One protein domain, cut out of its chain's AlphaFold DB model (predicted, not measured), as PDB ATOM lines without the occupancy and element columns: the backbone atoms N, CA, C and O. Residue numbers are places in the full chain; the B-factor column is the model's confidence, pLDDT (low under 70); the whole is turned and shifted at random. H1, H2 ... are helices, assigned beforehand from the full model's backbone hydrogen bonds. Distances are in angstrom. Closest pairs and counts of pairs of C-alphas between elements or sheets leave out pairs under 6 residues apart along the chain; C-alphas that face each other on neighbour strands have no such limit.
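Overview. This is residues 124 to 272 of the 975 residues of the protein "aGPT-Pplase1 domain-containing protein" of Proteobacteria bacterium (UniProt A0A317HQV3). The longest helix, H5, and H1 pack on opposite sides of a core helix, H2, and H8 crosses H2 on a further side. H4 folds with H5 into a helical hairpin toward one end of the body, H3 joins H1 to H4, and H7 packs on H8 toward the other end. The 149 printed residues hold eight named helices, H1 to H8 in chain order, and no named strand: the class is all helix. The whole is compact, with a radius of gyration of the C-alphas of 14.7 A, and spans 45 by 30 by 27 A, only just elongated.

Arrangement. Start at H5, residues 207 to 221. It touches H2, residues 145 to 155, at a shallow tilt of 13 degrees, opposite ways; the closest C-alphas, of Phe 147 and Trp 220, are 7.2 A apart. H4, residues 172 to 184, makes a hairpin with H5, at 21 degrees, closest at C-alphas 172 and 212, 5.2 A. H3, residues 158 to 164, touches H4 at C-alphas 164 and 178, 6.0 A. On H2, look next at H8, residues 249 to 259: C-alphas 149 and 255 come closest, 5.7 A, at a steep tilt of 52 degrees. H1, residues 126 to 136, makes a hairpin with H2 at 31 degrees, closest at C-alphas 136 and 145, 7.1 A. H7, residues 234 to 242, touches H8 at C-alphas 238 and 252, 5.5 A; H6, residues 223 to 226, is close to H7 but not clearly touching, 7.0 A at C-alphas 226 and 241. H4 and H8 are apart. Every O i to N i+4 pair is within hydrogen-bond range in H2, H3, H4 and H7, against 6 of 7 in H1, 7 of 11 in H5 and 6 of 7 in H8; H6 is too short for one.

Along the chain. Find C-alpha 207 at (42.414, 23.109, -13.770); from there H5 runs 19.6 A. H4 measures 17.7 A, H2 15.5 A. H1 begins at C-alpha 126, (30.711, 4.715, -4.454); H8 ends at C-alpha 259, (28.389, 3.802, -21.030).

Size, cuts and confidence. The C-alphas of Arg 185 and Ser 269, the two farthest apart, are 46.0 A apart. The printed part has no cut; the link from H4 to H5 is long, 22 residues, and in it residues 192 to 197 and 201 to 204 have pLDDT under 70.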
ATOM      1  N   HIS A 124      29.880  -1.361  -8.274       90.94
ATOM      2  CA  HIS A 124      29.650  -1.237  -6.841       90.94
ATOM      3  C   HIS A 124      30.441  -0.104  -6.164       90.94
ATOM      4  O   HIS A 124      30.200   0.194  -4.988       90.94
ATOM      5  N   ASP A 125      31.379   0.545  -6.858       89.62
ATOM      6  CA  ASP A 125      32.163   1.647  -6.296       89.62
ATOM      7  C   ASP A 125      31.298   2.890  -6.053       89.62
ATOM      8  O   ASP A 125      30.462   3.257  -6.875       89.62
ATOM      9  N   LYS A 126      31.538   3.584  -4.928       88.38
ATOM     10  CA  LYS A 126      30.711   4.715  -4.454       88.38
ATOM     11  C   LYS A 126      30.423   5.750  -5.549       88.38
ATOM     12  O   LYS A 126      29.281   6.161  -5.710       88.38
ATOM     13  N   VAL A 127      31.458   6.182  -6.276       89.31
ATOM     14  CA  VAL A 127      31.329   7.224  -7.307       89.31
ATOM     15  C   VAL A 127      30.577   6.694  -8.528       89.31
ATOM     16  O   VAL A 127      29.694   7.376  -9.030       89.31
ATOM     17  N   THR A 128      30.872   5.468  -8.968       91.00
ATOM     18  CA  THR A 128      30.180   4.826 -10.097       91.00
ATOM     19  C   THR A 128      28.698   4.615  -9.792       91.00
ATOM     20  O   THR A 128      27.870   5.003 -10.604       91.00
ATOM     21  N   ARG A 129      28.346   4.117  -8.598       93.00
ATOM     22  CA  ARG A 129      26.945   4.001  -8.151       93.00
ATOM     23  C   ARG A 129      26.232   5.346  -8.137       93.00
ATOM     24  O   ARG A 129      25.075   5.435  -8.532       93.00
ATOM     25  N   TRP A 130      26.913   6.391  -7.664       94.81
ATOM     26  CA  TRP A 130      26.334   7.727  -7.637       94.81
ATOM     27  C   TRP A 130      26.043   8.231  -9.057       94.81
ATOM     28  O   TRP A 130      24.907   8.612  -9.327       94.81
ATOM     29  N   ILE A 131      27.018   8.148  -9.971       93.75
ATOM     30  CA  ILE A 131      26.860   8.543 -11.382       93.75
ATOM     31  C   ILE A 131      25.751   7.720 -12.054       93.75
ATOM     32  O   ILE A 131      24.906   8.286 -12.747       93.75
ATOM     33  N   ALA A 132      25.717   6.408 -11.808       92.94
ATOM     34  CA  ALA A 132      24.711   5.511 -12.362       92.94
ATOM     35  C   ALA A 132      23.287   5.936 -11.967       92.94
ATOM     36  O   ALA A 132      22.421   6.076 -12.825       92.94
ATOM     37  N   ASN A 133      23.065   6.208 -10.680       94.81
ATOM     38  CA  ASN A 133      21.740   6.533 -10.153       94.81
ATOM     39  C   ASN A 133      21.275   7.957 -10.485       94.81
ATOM     40  O   ASN A 133      20.079   8.172 -10.650       94.81
ATOM     41  N   HIS A 134      22.192   8.927 -10.543       96.06
ATOM     42  CA  HIS A 134      21.823  10.341 -10.667       96.06
ATOM     43  C   HIS A 134      21.930  10.863 -12.097       96.06
ATOM     44  O   HIS A 134      21.183  11.769 -12.448       96.06
ATOM     45  N   TRP A 135      22.851  10.337 -12.913       95.69
ATOM     46  CA  TRP A 135      23.094  10.832 -14.274       95.69
ATOM     47  C   TRP A 135      22.787   9.778 -15.344       95.69
ATOM     48  O   TRP A 135      22.091  10.086 -16.298       95.69
ATOM     49  N   VAL A 136      23.241   8.529 -15.203       94.44
ATOM     50  CA  VAL A 136      23.035   7.511 -16.256       94.44
ATOM     51  C   VAL A 136      21.580   7.059 -16.339       94.44
ATOM     52  O   VAL A 136      20.981   7.154 -17.402       94.44
ATOM     53  N   ALA A 137      20.991   6.585 -15.240       93.38
ATOM     54  CA  ALA A 137      19.628   6.055 -15.259       93.38
ATOM     55  C   ALA A 137      18.574   7.116 -15.648       93.38
ATOM     56  O   ALA A 137      17.748   6.820 -16.518       93.38
ATOM     57  N   PRO A 138      18.606   8.357 -15.111       95.75
ATOM     58  CA  PRO A 138      17.620   9.377 -15.478       95.75
ATOM     59  C   PRO A 138      17.772   9.895 -16.914       95.75
ATOM     60  O   PRO A 138      16.793  10.353 -17.496       95.75
ATOM     61  N   HIS A 139      18.972   9.797 -17.498       95.00
ATOM     62  CA  HIS A 139      19.291  10.345 -18.820       95.00
ATOM     63  C   HIS A 139      19.739   9.273 -19.825       95.00
ATOM     64  O   HIS A 139      20.452   9.573 -20.776       95.00
ATOM     65  N   HIS A 140      19.315   8.016 -19.656       90.88
ATOM     66  CA  HIS A 140      19.755   6.893 -20.499       90.88
ATOM     67  C   HIS A 140      19.418   7.053 -21.994       90.88
ATOM     68  O   HIS A 140      20.083   6.448 -22.833       90.88
ATOM     69  N   ASN A 141      18.412   7.874 -22.322       88.75
ATOM     70  CA  ASN A 141      18.011   8.204 -23.696       88.75
ATOM     71  C   ASN A 141      18.643   9.500 -24.230       88.75
ATOM     72  O   ASN A 141      18.375   9.879 -25.368       88.75
ATOM     73  N   ASP A 142      19.443  10.208 -23.429       93.50
ATOM     74  CA  ASP A 142      20.106  11.433 -23.868       93.50
ATOM     75  C   ASP A 142      21.266  11.092 -24.823       93.50
ATOM     76  O   ASP A 142      22.211  10.403 -24.417       93.50
ATOM     77  N   PRO A 143      21.252  11.582 -26.080       92.44
ATOM     78  CA  PRO A 143      22.340  11.339 -27.023       92.44
ATOM     79  C   PRO A 143      23.689  11.901 -26.554       92.44
ATOM     80  O   PRO A 143      24.725  11.455 -27.044       92.44
ATOM     81  N   GLU A 144      23.704  12.847 -25.609       96.12
ATOM     82  CA  GLU A 144      24.912  13.460 -25.050       96.12
ATOM     83  C   GLU A 144      25.331  12.892 -23.692       96.12
ATOM     84  O   GLU A 144      26.253  13.411 -23.055       96.12
ATOM     85  N   LEU A 145      24.734  11.778 -23.254       95.62
ATOM     86  CA  LEU A 145      25.120  11.118 -22.006       95.62
ATOM     87  C   LEU A 145      26.624  10.784 -21.959       95.62
ATOM     88  O   LEU A 145      27.258  10.857 -20.903       95.62
ATOM     89  N   TRP A 146      27.232  10.481 -23.110       95.38
ATOM     90  CA  TRP A 146      28.676  10.247 -23.230       95.38
ATOM     91  C   TRP A 146      29.516  11.450 -22.777       95.38
ATOM     92  O   TRP A 146      30.569  11.294 -22.142       95.38
ATOM     93  N   PHE A 147      29.035  12.662 -23.056       97.00
ATOM     94  CA  PHE A 147      29.680  13.897 -22.650       97.00
ATOM     95  C   PHE A 147      29.545  14.088 -21.138       97.00
ATOM     96  O   PHE A 147      30.536  14.370 -20.461       97.00
ATOM     97  N   ALA A 148      28.359  13.828 -20.579       96.81
ATOM     98  CA  ALA A 148      28.149  13.855 -19.133       96.81
ATOM     99  C   ALA A 148      29.070  12.865 -18.397       96.81
ATOM    100  O   ALA A 148      29.665  13.224 -17.379       96.81
ATOM    101  N   MET A 149      29.283  11.655 -18.930       95.50
ATOM    102  CA  MET A 149      30.244  10.695 -18.360       95.50
ATOM    103  C   MET A 149      31.690  11.192 -18.447       95.50
ATOM    104  O   MET A 149      32.480  10.992 -17.520       95.50
ATOM    105  N   THR A 150      32.036  11.905 -19.520       95.31
ATOM    106  CA  THR A 150      33.349  12.547 -19.661       95.31
ATOM    107  C   THR A 150      33.565  13.610 -18.581       95.31
ATOM    108  O   THR A 150      34.583  13.579 -17.885       95.31
ATOM    109  N   VAL A 151      32.582  14.490 -18.360       95.25
ATOM    110  CA  VAL A 151      32.601  15.476 -17.265       95.25
ATOM    111  C   VAL A 151      32.715  14.781 -15.907       95.25
ATOM    112  O   VAL A 151      33.570  15.141 -15.091       95.25
ATOM    113  N   ALA A 152      31.912  13.735 -15.687       94.25
ATOM    114  CA  ALA A 152      31.899  12.978 -14.444       94.25
ATOM    115  C   ALA A 152      33.274  12.388 -14.111       94.25
ATOM    116  O   ALA A 152      33.701  12.437 -12.956       94.25
ATOM    117  N   ARG A 153      34.000  11.875 -15.113       92.50
ATOM    118  CA  ARG A 153      35.330  11.274 -14.925       92.50
ATOM    119  C   ARG A 153      36.480  12.271 -14.868       92.50
ATOM    120  O   ARG A 153      37.502  11.941 -14.268       92.50
ATOM    121  N   CYS A 154      36.302  13.489 -15.372       91.25
ATOM    122  CA  CYS A 154      37.228  14.590 -15.105       91.25
ATOM    123  C   CYS A 154      37.147  15.079 -13.644       91.25
ATOM    124  O   CYS A 154      38.176  15.379 -13.046       91.25
ATOM    125  N   ILE A 155      35.953  15.128 -13.043       91.75
ATOM    126  CA  ILE A 155      35.748  15.632 -11.666       91.75
ATOM    127  C   ILE A 155      35.908  14.511 -10.623       91.75
ATOM    128  O   ILE A 155      36.680  14.621  -9.665       91.75
ATOM    129  N   ASN A 156      35.200  13.398 -10.834       90.69
ATOM    130  CA  ASN A 156      35.217  12.170 -10.036       90.69
ATOM    131  C   ASN A 156      34.894  12.350  -8.530       90.69
ATOM    132  O   ASN A 156      35.298  11.533  -7.699       90.69
ATOM    133  N   GLU A 157      34.152  13.403  -8.168       92.50
ATOM    134  CA  GLU A 157      33.714  13.721  -6.801       92.50
ATOM    135  C   GLU A 157      32.184  13.910  -6.748       92.50
ATOM    136  O   GLU A 157      31.700  14.926  -7.245       92.50
ATOM    137  N   PRO A 158      31.410  12.980  -6.149       93.19
ATOM    138  CA  PRO A 158      29.943  13.015  -6.150       93.19
ATOM    139  C   PRO A 158      29.322  14.334  -5.695       93.19
ATOM    140  O   PRO A 158      28.410  14.825  -6.344       93.19
ATOM    141  N   ASP A 159      29.841  14.941  -4.629       94.50
ATOM    142  CA  ASP A 159      29.263  16.174  -4.090       94.50
ATOM    143  C   ASP A 159      29.503  17.370  -5.031       94.50
ATOM    144  O   ASP A 159      28.654  18.250  -5.149       94.50
ATOM    145  N   ALA A 160      30.630  17.383  -5.754       94.12
ATOM    146  CA  ALA A 160      30.903  18.389  -6.781       94.12
ATOM    147  C   ALA A 160      30.031  18.177  -8.029       94.12
ATOM    148  O   ALA A 160      29.566  19.143  -8.627       94.12
ATOM    149  N   LEU A 161      29.779  16.917  -8.406       95.44
ATOM    150  CA  LEU A 161      28.864  16.568  -9.498       95.44
ATOM    151  C   LEU A 161      27.412  16.928  -9.156       95.44
ATOM    152  O   LEU A 161      26.693  17.441 -10.009       95.44
ATOM    153  N   ALA A 162      26.989  16.701  -7.910       96.31
ATOM    154  CA  ALA A 162      25.669  17.082  -7.419       96.31
ATOM    155  C   ALA A 162      25.455  18.599  -7.507       96.31
ATOM    156  O   ALA A 162      24.413  19.042  -7.981       96.31
ATOM    157  N   GLU A 163      26.454  19.385  -7.094       96.56
ATOM    158  CA  GLU A 163      26.401  20.850  -7.133       96.56
ATOM    159  C   GLU A 163      26.438  21.403  -8.566       96.56
ATOM    160  O   GLU A 163      25.718  22.349  -8.880       96.56
ATOM    161  N   LEU A 164      27.237  20.799  -9.456       96.38
ATOM    162  CA  LEU A 164      27.269  21.159 -10.879       96.38
ATOM    163  C   LEU A 164      25.920  20.893 -11.570       96.38
ATOM    164  O   LEU A 164      25.511  21.649 -12.460       96.38
ATOM    165  N   GLY A 165      25.233  19.831 -11.146       95.88
ATOM    166  CA  GLY A 165      24.067  19.287 -11.829       95.88
ATOM    167  C   GLY A 165      24.442  18.573 -13.129       95.88
ATOM    168  O   GLY A 165      25.610  18.513 -13.519       95.88
ATOM    169  N   TYR A 166      23.440  18.009 -13.805       96.94
ATOM    170  CA  TYR A 166      23.653  17.345 -15.090       96.94
ATOM    171  C   TYR A 166      24.211  18.354 -16.120       96.94
ATOM    172  O   TYR A 166      23.618  19.421 -16.301       96.94
ATOM    173  N   PRO A 167      25.366  18.081 -16.761       96.44
ATOM    174  CA  PRO A 167      26.158  19.106 -17.446       96.44
ATOM    175  C   PRO A 167      25.778  19.293 -18.923       96.44
ATOM    176  O   PRO A 167      26.591  19.791 -19.699       96.44
ATOM    177  N   VAL A 168      24.587  18.848 -19.327       96.19
ATOM    178  CA  VAL A 168      24.095  18.900 -20.709       96.19
ATOM    179  C   VAL A 168      22.828  19.771 -20.748       96.19
ATOM    180  O   VAL A 168      21.898  19.494 -19.986       96.19
ATOM    181  N   PRO A 169      22.758  20.798 -21.621       96.62
ATOM    182  CA  PRO A 169      23.824  21.260 -22.514       96.62
ATOM    183  C   PRO A 169      25.015  21.857 -21.748       96.62
ATOM    184  O   PRO A 169      24.849  22.420 -20.665       96.62
ATOM    185  N   PHE A 170      26.222  21.727 -22.308       97.44
ATOM    186  CA  PHE A 170      27.431  22.204 -21.637       97.44
ATOM    187  C   PHE A 170      27.559  23.725 -21.701       97.44
ATOM    188  O   PHE A 170      27.587  24.317 -22.780       97.44
ATOM    189  N   ASP A 171      27.717  24.329 -20.527       95.50
ATOM    190  CA  ASP A 171      28.011  25.744 -20.337       95.50
ATOM    191  C   ASP A 171      29.323  25.876 -19.551       95.50
ATOM    192  O   ASP A 171      29.401  25.558 -18.359       95.50
ATOM    193  N   ALA A 172      30.366  26.348 -20.239       94.06
ATOM    194  CA  ALA A 172      31.692  26.542 -19.663       94.06
ATOM    195  C   ALA A 172      31.697  27.597 -18.541       94.06
ATOM    196  O   ALA A 172      32.424  27.434 -17.559       94.06
ATOM    197  N   ALA A 173      30.871  28.643 -18.643       92.69
ATOM    198  CA  ALA A 173      30.782  29.692 -17.634       92.69
ATOM    199  C   ALA A 173      30.111  29.163 -16.362       92.69
ATOM    200  O   ALA A 173      30.651  29.339 -15.265       92.69
ATOM    201  N   LYS A 174      28.996  28.430 -16.495       94.62
ATOM    202  CA  LYS A 174      28.358  27.737 -15.361       94.62
ATOM    203  C   LYS A 174      29.314  26.732 -14.719       94.62
ATOM    204  O   LYS A 174      29.444  26.717 -13.496       94.62
ATOM    205  N   PHE A 175      30.013  25.929 -15.523       96.19
ATOM    206  CA  PHE A 175      30.995  24.958 -15.039       96.19
ATOM    207  C   PHE A 175      32.100  25.621 -14.204       96.19
ATOM    208  O   PHE A 175      32.357  25.207 -13.071       96.19
ATOM    209  N   CYS A 176      32.723  26.681 -14.730       94.69
ATOM    210  CA  CYS A 176      33.765  27.425 -14.025       94.69
ATOM    211  C   CYS A 176      33.238  28.127 -12.771       94.69
ATOM    212  O   CYS A 176      33.906  28.094 -11.739       94.69
ATOM    213  N   SER A 177      32.042  28.715 -12.841       94.38
ATOM    214  CA  SER A 177      31.409  29.415 -11.723       94.38
ATOM    215  C   SER A 177      31.103  28.471 -10.560       94.38
ATOM    216  O   SER A 177      31.557  28.709  -9.442       94.38
ATOM    217  N   VAL A 178      30.421  27.349 -10.817       95.56
ATOM    218  CA  VAL A 178      30.027  26.398  -9.765       95.56
ATOM    219  C   VAL A 178      31.247  25.754  -9.112       95.56
ATOM    220  O   VAL A 178      31.389  25.770  -7.888       95.56
ATOM    221  N   LEU A 179      32.172  25.217  -9.913       94.25
ATOM    222  CA  LEU A 179      33.352  24.546  -9.363       94.25
ATOM    223  C   LEU A 179      34.340  25.542  -8.741       94.25
ATOM    224  O   LEU A 179      35.005  25.209  -7.760       94.25
ATOM    225  N   GLY A 180      34.416  26.766  -9.270       92.12
ATOM    226  CA  GLY A 180      35.183  27.863  -8.684       92.12
ATOM    227  C   GLY A 180      34.627  28.300  -7.328       92.12
ATOM    228  O   GLY A 180      35.393  28.419  -6.374       92.12
ATOM    229  N   ALA A 181      33.304  28.453  -7.207       91.94
ATOM    230  CA  ALA A 181      32.638  28.771  -5.944       91.94
ATOM    231  C   ALA A 181      32.853  27.665  -4.902       91.94
ATOM    232  O   ALA A 181      33.218  27.952  -3.762       91.94
ATOM    233  N   ARG A 182      32.724  26.396  -5.306       94.75
ATOM    234  CA  ARG A 182      33.032  25.240  -4.454       94.75
ATOM    235  C   ARG A 182      34.478  25.265  -3.956       94.75
ATOM    236  O   ARG A 182      34.724  25.131  -2.759       94.75
ATOM    237  N   GLN A 183      35.433  25.513  -4.853       90.31
ATOM    238  CA  GLN A 183      36.845  25.631  -4.490       90.31
ATOM    239  C   GLN A 183      37.107  26.812  -3.541       90.31
ATOM    240  O   GLN A 183      37.894  26.673  -2.605       90.31
ATOM    241  N   ALA A 184      36.435  27.949  -3.740       88.56
ATOM    242  CA  ALA A 184      36.553  29.125  -2.878       88.56
ATOM    243  C   ALA A 184      36.039  28.870  -1.450       88.56
ATOM    244  O   ALA A 184      36.577  29.439  -0.502       88.56
ATOM    245  N   ARG A 185      35.061  27.969  -1.273       94.44
ATOM    246  CA  ARG A 185      34.606  27.503   0.051       94.44
ATOM    247  C   ARG A 185      35.559  26.500   0.717       94.44
ATOM    248  O   ARG A 185      35.345  26.134   1.867       94.44
ATOM    249  N   GLY A 186      36.607  26.054   0.020       87.38
ATOM    250  CA  GLY A 186      37.535  25.025   0.498       87.38
ATOM    251  C   GLY A 186      37.017  23.591   0.341       87.38
ATOM    252  O   GLY A 186      37.664  22.654   0.815       87.38
ATOM    253  N   ASP A 187      35.885  23.404  -0.340       91.50
ATOM    254  CA  ASP A 187      35.316  22.088  -0.614       91.50
ATOM    255  C   ASP A 187      36.130  21.353  -1.693       91.50
ATOM    256  O   ASP A 187      36.690  21.941  -2.624       91.50
ATOM    257  N   VAL A 188      36.177  20.022  -1.605       88.81
ATOM    258  CA  VAL A 188      36.871  19.195  -2.601       88.81
ATOM    259  C   VAL A 188      36.115  19.239  -3.931       88.81
ATOM    260  O   VAL A 188      34.938  18.877  -3.992       88.81
ATOM    261  N   VAL A 189      36.810  19.644  -4.997       86.44
ATOM    262  CA  VAL A 189      36.296  19.633  -6.381       86.44
ATOM    263  C   VAL A 189      36.725  18.370  -7.126       86.44
ATOM    264  O   VAL A 189      35.898  17.695  -7.720       86.44
ATOM    265  N   TYR A 190      38.016  18.028  -7.078       86.75
ATOM    266  CA  TYR A 190      38.579  16.914  -7.844       86.75
ATOM    267  C   TYR A 190      39.063  15.795  -6.929       86.75
ATOM    268  O   TYR A 190      39.911  16.014  -6.057       86.75
ATOM    269  N   ARG A 191      38.633  14.557  -7.186       77.56
ATOM    270  CA  ARG A 191      39.165  13.372  -6.494       77.56
ATOM    271  C   ARG A 191      40.328  12.757  -7.281       77.56
ATOM    272  O   ARG A 191      40.198  11.712  -7.914       77.56
ATOM    273  N   THR A 192      41.498  13.387  -7.189       55.47
ATOM    274  CA  THR A 192      42.662  13.193  -8.088       55.47
ATOM    275  C   THR A 192      43.499  11.915  -7.898       55.47
ATOM    276  O   THR A 192      44.538  11.752  -8.540       55.47
ATOM    277  N   ILE A 193      43.111  10.996  -7.009       50.81
ATOM    278  CA  ILE A 193      44.034   9.949  -6.525       50.81
ATOM    279  C   ILE A 193      44.083   8.720  -7.449       50.81
ATOM    280  O   ILE A 193      45.158   8.163  -7.655       50.81
ATOM    281  N   ALA A 194      42.944   8.312  -8.019       50.00
ATOM    282  CA  ALA A 194      42.872   7.251  -9.037       50.00
ATOM    283  C   ALA A 194      42.501   7.793 -10.430       50.00
ATOM    284  O   ALA A 194      42.856   7.194 -11.437       50.00
ATOM    285  N   TYR A 195      41.849   8.958 -10.476       58.28
ATOM    286  CA  TYR A 195      41.375   9.621 -11.684       58.28
ATOM    287  C   TYR A 195      41.973  11.019 -11.687       58.28
ATOM    288  O   TYR A 195      41.486  11.914 -11.001       58.28
ATOM    289  N   LYS A 196      43.107  11.188 -12.368       64.25
ATOM    290  CA  LYS A 196      43.700  12.515 -12.525       64.25
ATOM    291  C   LYS A 196      42.959  13.223 -13.659       64.25
ATOM    292  O   LYS A 196      42.965  12.672 -14.763       64.25
ATOM    293  N   PRO A 197      42.343  14.397 -13.424       66.62
ATOM    294  CA  PRO A 197      41.843  15.196 -14.530       66.62
ATOM    295  C   PRO A 197      42.991  15.500 -15.497       66.62
ATOM    296  O   PRO A 197      44.150  15.583 -15.066       66.62
ATOM    297  N   PRO A 198      42.697  15.710 -16.786       73.44
ATOM    298  CA  PRO A 198      43.588  16.457 -17.658       73.44
ATOM    299  C   PRO A 198      44.090  17.726 -16.953       73.44
ATOM    300  O   PRO A 198      43.294  18.526 -16.465       73.44
ATOM    301  N   ILE A 199      45.411  17.892 -16.875       77.38
ATOM    302  CA  ILE A 199      46.045  19.055 -16.243       77.38
ATOM    303  C   ILE A 199      46.679  19.970 -17.300       77.38
ATOM    304  O   ILE A 199      47.200  19.463 -18.305       77.38
ATOM    305  N   PRO A 200      46.670  21.298 -17.080       73.62
ATOM    306  CA  PRO A 200      47.346  22.242 -17.959       73.62
ATOM    307  C   PRO A 200      48.865  22.039 -17.922       73.62
ATOM    308  O   PRO A 200      49.441  21.654 -16.905       73.62
ATOM    309  N   GLU A 201      49.531  22.318 -19.042       64.94
ATOM    310  CA  GLU A 201      50.997  22.221 -19.158       64.94
ATOM    311  C   GLU A 201      51.716  23.342 -18.395       64.94
ATOM    312  O   GLU A 201      52.840  23.168 -17.924       64.94
ATOM    313  N   GLN A 202      51.045  24.482 -18.224       59.12
ATOM    314  CA  GLN A 202      51.497  25.593 -17.397       59.12
ATOM    315  C   GLN A 202      50.886  25.479 -15.997       59.12
ATOM    316  O   GLN A 202      49.666  25.495 -15.842       59.12
ATOM    317  N   LYS A 203      51.732  25.412 -14.960       57.03
ATOM    318  CA  LYS A 203      51.298  25.262 -13.556       57.03
ATOM    319  C   LYS A 203      50.457  26.435 -13.020       57.03
ATOM    320  O   LYS A 203      49.827  26.277 -11.982       57.03
ATOM    321  N   SER A 204      50.456  27.588 -13.690       61.38
ATOM    322  CA  SER A 204      49.726  28.799 -13.285       61.38
ATOM    323  C   SER A 204      48.249  28.821 -13.703       61.38
ATOM    324  O   SER A 204      47.502  29.655 -13.196       61.38
ATOM    325  N   ARG A 205      47.800  27.935 -14.608       72.81
ATOM    326  CA  ARG A 205      46.412  27.929 -15.107       72.81
ATOM    327  C   ARG A 205      45.509  27.071 -14.215       72.81
ATOM    328  O   ARG A 205      45.874  25.966 -13.817       72.81
ATOM    329  N   SER A 206      44.306  27.567 -13.918       84.56
ATOM    330  CA  SER A 206      43.285  26.826 -13.165       84.56
ATOM    331  C   SER A 206      42.878  25.548 -13.909       84.56
ATOM    332  O   SER A 206      42.532  25.608 -15.089       84.56
ATOM    333  N   ILE A 207      42.873  24.398 -13.216       86.12
ATOM    334  CA  ILE A 207      42.414  23.109 -13.770       86.12
ATOM    335  C   ILE A 207      40.974  23.230 -14.278       86.12
ATOM    336  O   ILE A 207      40.662  22.719 -15.345       86.12
ATOM    337  N   THR A 208      40.116  23.947 -13.550       89.19
ATOM    338  CA  THR A 208      38.710  24.143 -13.920       89.19
ATOM    339  C   THR A 208      38.568  24.880 -15.247       89.19
ATOM    340  O   THR A 208      37.856  24.403 -16.125       89.19
ATOM    341  N   HIS A 209      39.300  25.982 -15.432       88.12
ATOM    342  CA  HIS A 209      39.270  26.743 -16.686       88.12
ATOM    343  C   HIS A 209      39.879  25.944 -17.838       88.12
ATOM    344  O   HIS A 209      39.301  25.877 -18.914       88.12
ATOM    345  N   PHE A 210      40.995  25.256 -17.586       89.69
ATOM    346  CA  PHE A 210      41.614  24.374 -18.571       89.69
ATOM    347  C   PHE A 210      40.663  23.260 -19.038       89.69
ATOM    348  O   PHE A 210      40.526  23.006 -20.232       89.69
ATOM    349  N   LEU A 211      39.970  22.599 -18.104       90.38
ATOM    350  CA  LEU A 211      38.987  21.577 -18.447       90.38
ATOM    351  C   LEU A 211      37.823  22.168 -19.239       90.38
ATOM    352  O   LEU A 211      37.417  21.558 -20.220       90.38
ATOM    353  N   ALA A 212      37.302  23.330 -18.845       92.00
ATOM    354  CA  ALA A 212      36.174  23.953 -19.525       92.00
ATOM    355  C   ALA A 212      36.518  24.398 -20.956       92.00
ATOM    356  O   ALA A 212      35.761  24.118 -21.881       92.00
ATOM    357  N   GLU A 213      37.665  25.050 -21.146       90.31
ATOM    358  CA  GLU A 213      38.022  25.732 -22.397       90.31
ATOM    359  C   GLU A 213      38.786  24.842 -23.378       90.31
ATOM    360  O   GLU A 213      38.530  24.894 -24.579       90.31
ATOM    361  N   ASP A 214      39.723  24.026 -22.887       87.25
ATOM    362  CA  ASP A 214      40.665  23.302 -23.747       87.25
ATOM    363  C   ASP A 214      40.291  21.825 -23.937       87.25
ATOM    364  O   ASP A 214      40.763  21.188 -24.878       87.25
ATOM    365  N   VAL A 215      39.460  21.260 -23.050       91.44
ATOM    366  CA  VAL A 215      39.087  19.835 -23.087       91.44
ATOM    367  C   VAL A 215      37.596  19.654 -23.366       91.44
ATOM    368  O   VAL A 215      37.226  19.148 -24.420       91.44
ATOM    369  N   LEU A 216      36.729  20.075 -22.449       95.25
ATOM    370  CA  LEU A 216      35.285  19.847 -22.506       95.25
ATOM    371  C   LEU A 216      34.599  20.747 -23.540       95.25
ATOM    372  O   LEU A 216      33.751  20.267 -24.282       95.25
ATOM    373  N   GLY A 217      34.997  22.014 -23.662       94.56
ATOM    374  CA  GLY A 217      34.453  22.933 -24.667       94.56
ATOM    375  C   GLY A 217      34.605  22.418 -26.108       94.56
ATOM    376  O   GLY A 217      33.606  22.341 -26.825       94.56
ATOM    377  N   PRO A 218      35.811  22.006 -26.547       95.00
ATOM    378  CA  PRO A 218      36.012  21.406 -27.864       95.00
ATOM    379  C   PRO A 218      35.241  20.095 -28.051       95.00
ATOM    380  O   PRO A 218      34.635  19.894 -29.099       95.00
ATOM    381  N   LEU A 219      35.193  19.228 -27.032       95.62
ATOM    382  CA  LEU A 219      34.399  17.993 -27.087       95.62
ATOM    383  C   LEU A 219      32.903  18.274 -27.269       95.62
ATOM    384  O   LEU A 219      32.241  17.579 -28.033       95.62
ATOM    385  N   TRP A 220      32.382  19.300 -26.594       97.00
ATOM    386  CA  TRP A 220      30.993  19.722 -26.728       97.00
ATOM    387  C   TRP A 220      30.710  20.318 -28.109       97.00
ATOM    388  O   TRP A 220      29.658  20.066 -28.700       97.00
ATOM    389  N   ARG A 221      31.656  21.086 -28.657       95.38
ATOM    390  CA  ARG A 221      31.565  21.635 -30.015       95.38
ATOM    391  C   ARG A 221      31.499  20.525 -31.065       95.38
ATOM    392  O   ARG A 221      30.633  20.574 -31.930       95.38
ATOM    393  N   ASP A 222      32.337  19.502 -30.923       94.12
ATOM    394  CA  ASP A 222      32.456  18.379 -31.864       94.12
ATOM    395  C   ASP A 222      31.485  17.218 -31.558       94.12
ATOM    396  O   ASP A 222      31.634  16.117 -32.100       94.12
ATOM    397  N   ARG A 223      30.500  17.429 -30.673       95.00
ATOM    398  CA  ARG A 223      29.698  16.356 -30.062       95.00
ATOM    399  C   ARG A 223      29.021  15.426 -31.061       95.00
ATOM    400  O   ARG A 223      29.042  14.217 -30.868       95.00
ATOM    401  N   GLU A 224      28.519  15.953 -32.173       93.81
ATOM    402  CA  GLU A 224      27.843  15.157 -33.206       93.81
ATOM    403  C   GLU A 224      28.751  14.081 -33.814       93.81
ATOM    404  O   GLU A 224      28.302  12.971 -34.091       93.81
ATOM    405  N   GLN A 225      30.050  14.365 -33.952       92.94
ATOM    406  CA  GLN A 225      31.036  13.404 -34.459       92.94
ATOM    407  C   GLN A 225      31.443  12.371 -33.397       92.94
ATOM    408  O   GLN A 225      31.937  11.293 -33.736       92.94
ATOM    409  N   LEU A 226      31.268  12.712 -32.118       94.00
ATOM    410  CA  LEU A 226      31.741  11.962 -30.953       94.00
ATOM    411  C   LEU A 226      30.655  11.145 -30.252       94.00
ATOM    412  O   LEU A 226      30.990  10.310 -29.409       94.00
ATOM    413  N   ARG A 227      29.383  11.319 -30.621       94.38
ATOM    414  CA  ARG A 227      28.286  10.472 -30.138       94.38
ATOM    415  C   ARG A 227      28.591   8.988 -30.398       94.38
ATOM    416  O   ARG A 227      29.098   8.659 -31.479       94.38
ATOM    417  N   PRO A 228      28.325   8.085 -29.438       93.00
ATOM    418  CA  PRO A 228      28.377   6.647 -29.681       93.00
ATOM    419  C   PRO A 228      27.415   6.250 -30.803       93.00
ATOM    420  O   PRO A 228      26.333   6.826 -30.925       93.00
ATOM    421  N   ARG A 229      27.801   5.269 -31.623       91.62
ATOM    422  CA  ARG A 229      26.987   4.787 -32.750       91.62
ATOM    423  C   ARG A 229      26.448   3.391 -32.456       91.62
ATOM    424  O   ARG A 229      27.087   2.623 -31.745       91.62
ATOM    425  N   ALA A 230      25.285   3.063 -33.018       86.19
ATOM    426  CA  ALA A 230      24.750   1.706 -32.935       86.19
ATOM    427  C   ALA A 230      25.694   0.725 -33.648       86.19
ATOM    428  O   ALA A 230      26.277   1.074 -34.677       86.19
ATOM    429  N   ASN A 231      25.830  -0.487 -33.105       82.19
ATOM    430  CA  ASN A 231      26.701  -1.557 -33.618       82.19
ATOM    431  C   ASN A 231      28.205  -1.223 -33.633       82.19
ATOM    432  O   ASN A 231      29.000  -1.933 -34.252       82.19
ATOM    433  N   GLU A 232      28.621  -0.148 -32.965       89.06
ATOM    434  CA  GLU A 232      30.029   0.189 -32.813       89.06
ATOM    435  C   GLU A 232      30.684  -0.660 -31.714       89.06
ATOM    436  O   GLU A 232      30.117  -0.863 -30.642       89.06
ATOM    437  N   THR A 233      31.908  -1.132 -31.965       93.81
ATOM    438  CA  THR A 233      32.706  -1.811 -30.934       93.81
ATOM    439  C   THR A 233      33.211  -0.813 -29.891       93.81
ATOM    440  O   THR A 233      33.556   0.328 -30.211       93.81
ATOM    441  N   LEU A 234      33.319  -1.235 -28.635       94.88
ATOM    442  CA  LEU A 234      33.889  -0.434 -27.557       94.88
ATOM    443  C   LEU A 234      35.331  -0.012 -27.873       94.88
ATOM    444  O   LEU A 234      35.710   1.120 -27.569       94.88
ATOM    445  N   PHE A 235      36.120  -0.865 -28.538       91.31
ATOM    446  CA  PHE A 235      37.443  -0.496 -29.050       91.31
ATOM    447  C   PHE A 235      37.382   0.652 -30.063       91.31
ATOM    448  O   PHE A 235      38.077   1.651 -29.873       91.31
ATOM    449  N   ALA A 236      36.521   0.562 -31.083       91.69
ATOM    450  CA  ALA A 236      36.368   1.629 -32.075       91.69
ATOM    451  C   ALA A 236      35.921   2.948 -31.426       91.69
ATOM    452  O   ALA A 236      36.481   4.010 -31.721       91.69
ATOM    453  N   TYR A 237      34.991   2.880 -30.471       95.06
ATOM    454  CA  TYR A 237      34.543   4.069 -29.758       95.06
ATOM    455  C   TYR A 237      35.643   4.670 -28.870       95.06
ATOM    456  O   TYR A 237      35.850   5.887 -28.856       95.06
ATOM    457  N   SER A 238      36.408   3.823 -28.172       94.00
ATOM    458  CA  SER A 238      37.566   4.242 -27.368       94.00
ATOM    459  C   SER A 238      38.574   5.001 -28.210       94.00
ATOM    460  O   SER A 238      39.090   6.044 -27.807       94.00
ATOM    461  N   ASP A 239      38.829   4.486 -29.402       90.69
ATOM    462  CA  ASP A 239      39.787   5.039 -30.332       90.69
ATOM    463  C   ASP A 239      39.343   6.400 -30.858       90.69
ATOM    464  O   ASP A 239      40.134   7.347 -30.812       90.69
ATOM    465  N   ARG A 240      38.058   6.549 -31.205       93.94
ATOM    466  CA  ARG A 240      37.484   7.847 -31.583       93.94
ATOM    467  C   ARG A 240      37.581   8.878 -30.454       93.94
ATOM    468  O   ARG A 240      37.924  10.034 -30.706       93.94
ATOM    469  N   LEU A 241      37.345   8.488 -29.200       92.00
ATOM    470  CA  LEU A 241      37.524   9.391 -28.055       92.00
ATOM    471  C   LEU A 241      38.994   9.819 -27.882       92.00
ATOM    472  O   LEU A 241      39.278  10.994 -27.640       92.00
ATOM    473  N   ARG A 242      39.947   8.894 -28.055       91.56
ATOM    474  CA  ARG A 242      41.401   9.142 -27.928       91.56
ATOM    475  C   ARG A 242      41.965  10.051 -29.022       91.56
ATOM    476  O   ARG A 242      43.028  10.659 -28.861       91.56
ATOM    477  N   GLU A 243      41.244  10.214 -30.125       89.00
ATOM    478  CA  GLU A 243      41.547  11.219 -31.138       89.00
ATOM    479  C   GLU A 243      41.278  12.652 -30.667       89.00
ATOM    480  O   GLU A 243      41.604  13.593 -31.392       89.00
ATOM    481  N   ARG A 244      40.793  12.891 -29.446       88.25
ATOM    482  CA  ARG A 244      40.593  14.248 -28.917       88.25
ATOM    483  C   ARG A 244      41.678  14.666 -27.925       88.25
ATOM    484  O   ARG A 244      42.428  13.845 -27.393       88.25
ATOM    485  N   PHE A 245      41.874  15.976 -27.783       81.44
ATOM    486  CA  PHE A 245      42.956  16.543 -26.977       81.44
ATOM    487  C   PHE A 245      42.809  16.120 -25.507       81.44
ATOM    488  O   PHE A 245      41.736  16.226 -24.925       81.44
ATOM    489  N   LYS A 246      43.898  15.601 -24.923       85.88
ATOM    490  CA  LYS A 246      44.001  15.143 -23.521       85.88
ATOM    491  C   LYS A 246      43.034  14.020 -23.095       85.88
ATOM    492  O   LYS A 246      42.967  13.711 -21.907       85.88
ATOM    493  N   ILE A 247      42.387  13.328 -24.035       87.81
ATOM    494  CA  ILE A 247      41.665  12.079 -23.758       87.81
ATOM    495  C   ILE A 247      42.621  10.893 -23.931       87.81
ATOM    496  O   ILE A 247      42.834  10.375 -25.024       87.81
ATOM    497  N   GLY A 248      43.262  10.491 -22.832       86.19
ATOM    498  CA  GLY A 248      44.173   9.343 -22.812       86.19
ATOM    499  C   GLY A 248      43.447   7.987 -22.740       86.19
ATOM    500  O   GLY A 248      42.260   7.945 -22.405       86.19
ATOM    501  N   PRO A 249      44.163   6.863 -22.956       84.69
ATOM    502  CA  PRO A 249      43.583   5.515 -22.933       84.69
ATOM    503  C   PRO A 249      42.832   5.202 -21.634       84.69
ATOM    504  O   PRO A 249      41.737   4.646 -21.663       84.69
ATOM    505  N   PHE A 250      43.389   5.618 -20.492       86.44
ATOM    506  CA  PHE A 250      42.751   5.431 -19.192       86.44
ATOM    507  C   PHE A 250      41.391   6.135 -19.133       86.44
ATOM    508  O   PHE A 250      40.392   5.474 -18.880       86.44
ATOM    509  N   LEU A 251      41.335   7.444 -19.415       89.12
ATOM    510  CA  LEU A 251      40.096   8.226 -19.342       89.12
ATOM    511  C   LEU A 251      39.030   7.695 -20.315       89.12
ATOM    512  O   LEU A 251      37.889   7.509 -19.902       89.12
ATOM    513  N   ALA A 252      39.414   7.362 -21.552       92.19
ATOM    514  CA  ALA A 252      38.510   6.752 -22.531       92.19
ATOM    515  C   ALA A 252      37.930   5.418 -22.029       92.19
ATOM    516  O   ALA A 252      36.721   5.204 -22.090       92.19
ATOM    517  N   GLY A 253      38.767   4.547 -21.455       91.25
ATOM    518  CA  GLY A 253      38.304   3.309 -20.831       91.25
ATOM    519  C   GLY A 253      37.339   3.562 -19.667       91.25
ATOM    520  O   GLY A 253      36.357   2.839 -19.514       91.25
ATOM    521  N   GLN A 254      37.566   4.606 -18.861       89.75
ATOM    522  CA  GLN A 254      36.665   4.937 -17.756       89.75
ATOM    523  C   GLN A 254      35.292   5.413 -18.240       89.75
ATOM    524  O   GLN A 254      34.307   4.965 -17.663       89.75
ATOM    525  N   ILE A 255      35.245   6.238 -19.291       92.75
ATOM    526  CA  ILE A 255      34.007   6.705 -19.937       92.75
ATOM    527  C   ILE A 255      33.218   5.517 -20.493       92.75
ATOM    528  O   ILE A 255      32.039   5.359 -20.195       92.75
ATOM    529  N   ILE A 256      33.886   4.627 -21.231       93.31
ATOM    530  CA  ILE A 256      33.251   3.436 -21.809       93.31
ATOM    531  C   ILE A 256      32.667   2.523 -20.740       93.31
ATOM    532  O   ILE A 256      31.574   2.004 -20.921       93.31
ATOM    533  N   ALA A 257      33.355   2.346 -19.614       90.81
ATOM    534  CA  ALA A 257      32.841   1.495 -18.546       90.81
ATOM    535  C   ALA A 257      31.490   1.963 -17.996       90.81
ATOM    536  O   ALA A 257      30.703   1.132 -17.559       90.81
ATOM    537  N   ASP A 258      31.248   3.276 -17.998       91.62
ATOM    538  CA  ASP A 258      29.990   3.846 -17.517       91.62
ATOM    539  C   ASP A 258      28.904   3.843 -18.602       91.62
ATOM    540  O   ASP A 258      27.722   3.881 -18.279       91.62
ATOM    541  N   LEU A 259      29.298   3.771 -19.881       91.62
ATOM    542  CA  LEU A 259      28.389   3.802 -21.030       91.62
ATOM    543  C   LEU A 259      28.041   2.421 -21.593       91.62
ATOM    544  O   LEU A 259      26.972   2.268 -22.164       91.62
ATOM    545  N   LYS A 260      28.889   1.399 -21.433       90.12
ATOM    546  CA  LYS A 260      28.704   0.056 -22.034       90.12
ATOM    547  C   LYS A 260      27.435  -0.687 -21.582       90.12
ATOM    548  O   LYS A 260      27.161  -1.792 -22.044       90.12
ATOM    549  N   GLY A 261      26.720  -0.149 -20.594       86.94
ATOM    550  CA  GLY A 261      25.447  -0.673 -20.101       86.94
ATOM    551  C   GLY A 261      24.220   0.092 -20.598       86.94
ATOM    552  O   GLY A 261      23.124  -0.230 -20.156       86.94
ATOM    553  N   VAL A 262      24.386   1.107 -21.451       87.25
ATOM    554  CA  VAL A 262      23.304   1.990 -21.904       87.25
ATOM    555  C   VAL A 262      23.501   2.449 -23.350       87.25
ATOM    556  O   VAL A 262      24.611   2.443 -23.886       87.25
ATOM    557  N   GLY A 263      22.415   2.908 -23.971       81.81
ATOM    558  CA  GLY A 263      22.453   3.545 -25.284       81.81
ATOM    559  C   GLY A 263      23.009   2.638 -26.396       81.81
ATOM    560  O   GLY A 263      22.922   1.414 -26.301       81.81
ATOM    561  N   PRO A 264      23.611   3.217 -27.452       85.19
ATOM    562  CA  PRO A 264      24.057   2.467 -28.632       85.19
ATOM    563  C   PRO A 264      25.186   1.451 -28.391       85.19
ATOM    564  O   PRO A 264      25.502   0.677 -29.290       85.19
ATOM    565  N   LEU A 265      25.808   1.467 -27.205       90.19
ATOM    566  CA  LEU A 265      26.926   0.590 -26.838       90.19
ATOM    567  C   LEU A 265      26.494  -0.648 -26.041       90.19
ATOM    568  O   LEU A 265      27.346  -1.478 -25.722       90.19
ATOM    569  N   LEU A 266      25.204  -0.775 -25.701       88.38
ATOM    570  CA  LEU A 266      24.679  -1.920 -24.949       88.38
ATOM    571  C   LEU A 266      24.956  -3.251 -25.667       88.38
ATOM    572  O   LEU A 266      25.378  -4.216 -25.028       88.38
ATOM    573  N   ASP A 267      24.795  -3.255 -26.991       85.81
ATOM    574  CA  ASP A 267      24.918  -4.436 -27.853       85.81
ATOM    575  C   ASP A 267      26.288  -4.537 -28.553       85.81
ATOM    576  O   ASP A 267      26.448  -5.268 -29.531       85.81
ATOM    577  N   ALA A 268      27.299  -3.799 -28.079       89.94
ATOM    578  CA  ALA A 268      28.640  -3.848 -28.657       89.94
ATOM    579  C   ALA A 268      29.216  -5.279 -28.607       89.94
ATOM    580  O   ALA A 268      29.266  -5.915 -27.549       89.94
ATOM    581  N   SER A 269      29.696  -5.785 -29.747       89.94
ATOM    582  CA  SER A 269      30.139  -7.184 -29.886       89.94
ATOM    583  C   SER A 269      31.355  -7.543 -29.024       89.94
ATOM    584  O   SER A 269      31.548  -8.702 -28.662       89.94
ATOM    585  N   ASP A 270      32.158  -6.552 -28.646       92.12
ATOM    586  CA  ASP A 270      33.328  -6.667 -27.777       92.12
ATOM    587  C   ASP A 270      33.045  -6.247 -26.323       92.12
ATOM    588  O   ASP A 270      33.976  -6.092 -25.535       92.12
ATOM    589  N   ARG A 271      31.776  -6.104 -25.912       89.62
ATOM    590  CA  ARG A 271      31.400  -5.674 -24.548       89.62
ATOM    591  C   ARG A 271      32.045  -6.499 -23.434       89.62
ATOM    592  O   ARG A 271      32.421  -5.953 -22.398       89.62
ATOM    593  N   TRP A 272      32.175  -7.808 -23.642       89.94
ATOM    594  CA  TRP A 272      32.766  -8.735 -22.673       89.94
ATOM    595  C   TRP A 272      34.292  -8.800 -22.734       89.94
ATOM    596  O   TRP A 272      34.927  -9.220 -21.765       89.94
TER     597      TRP A 272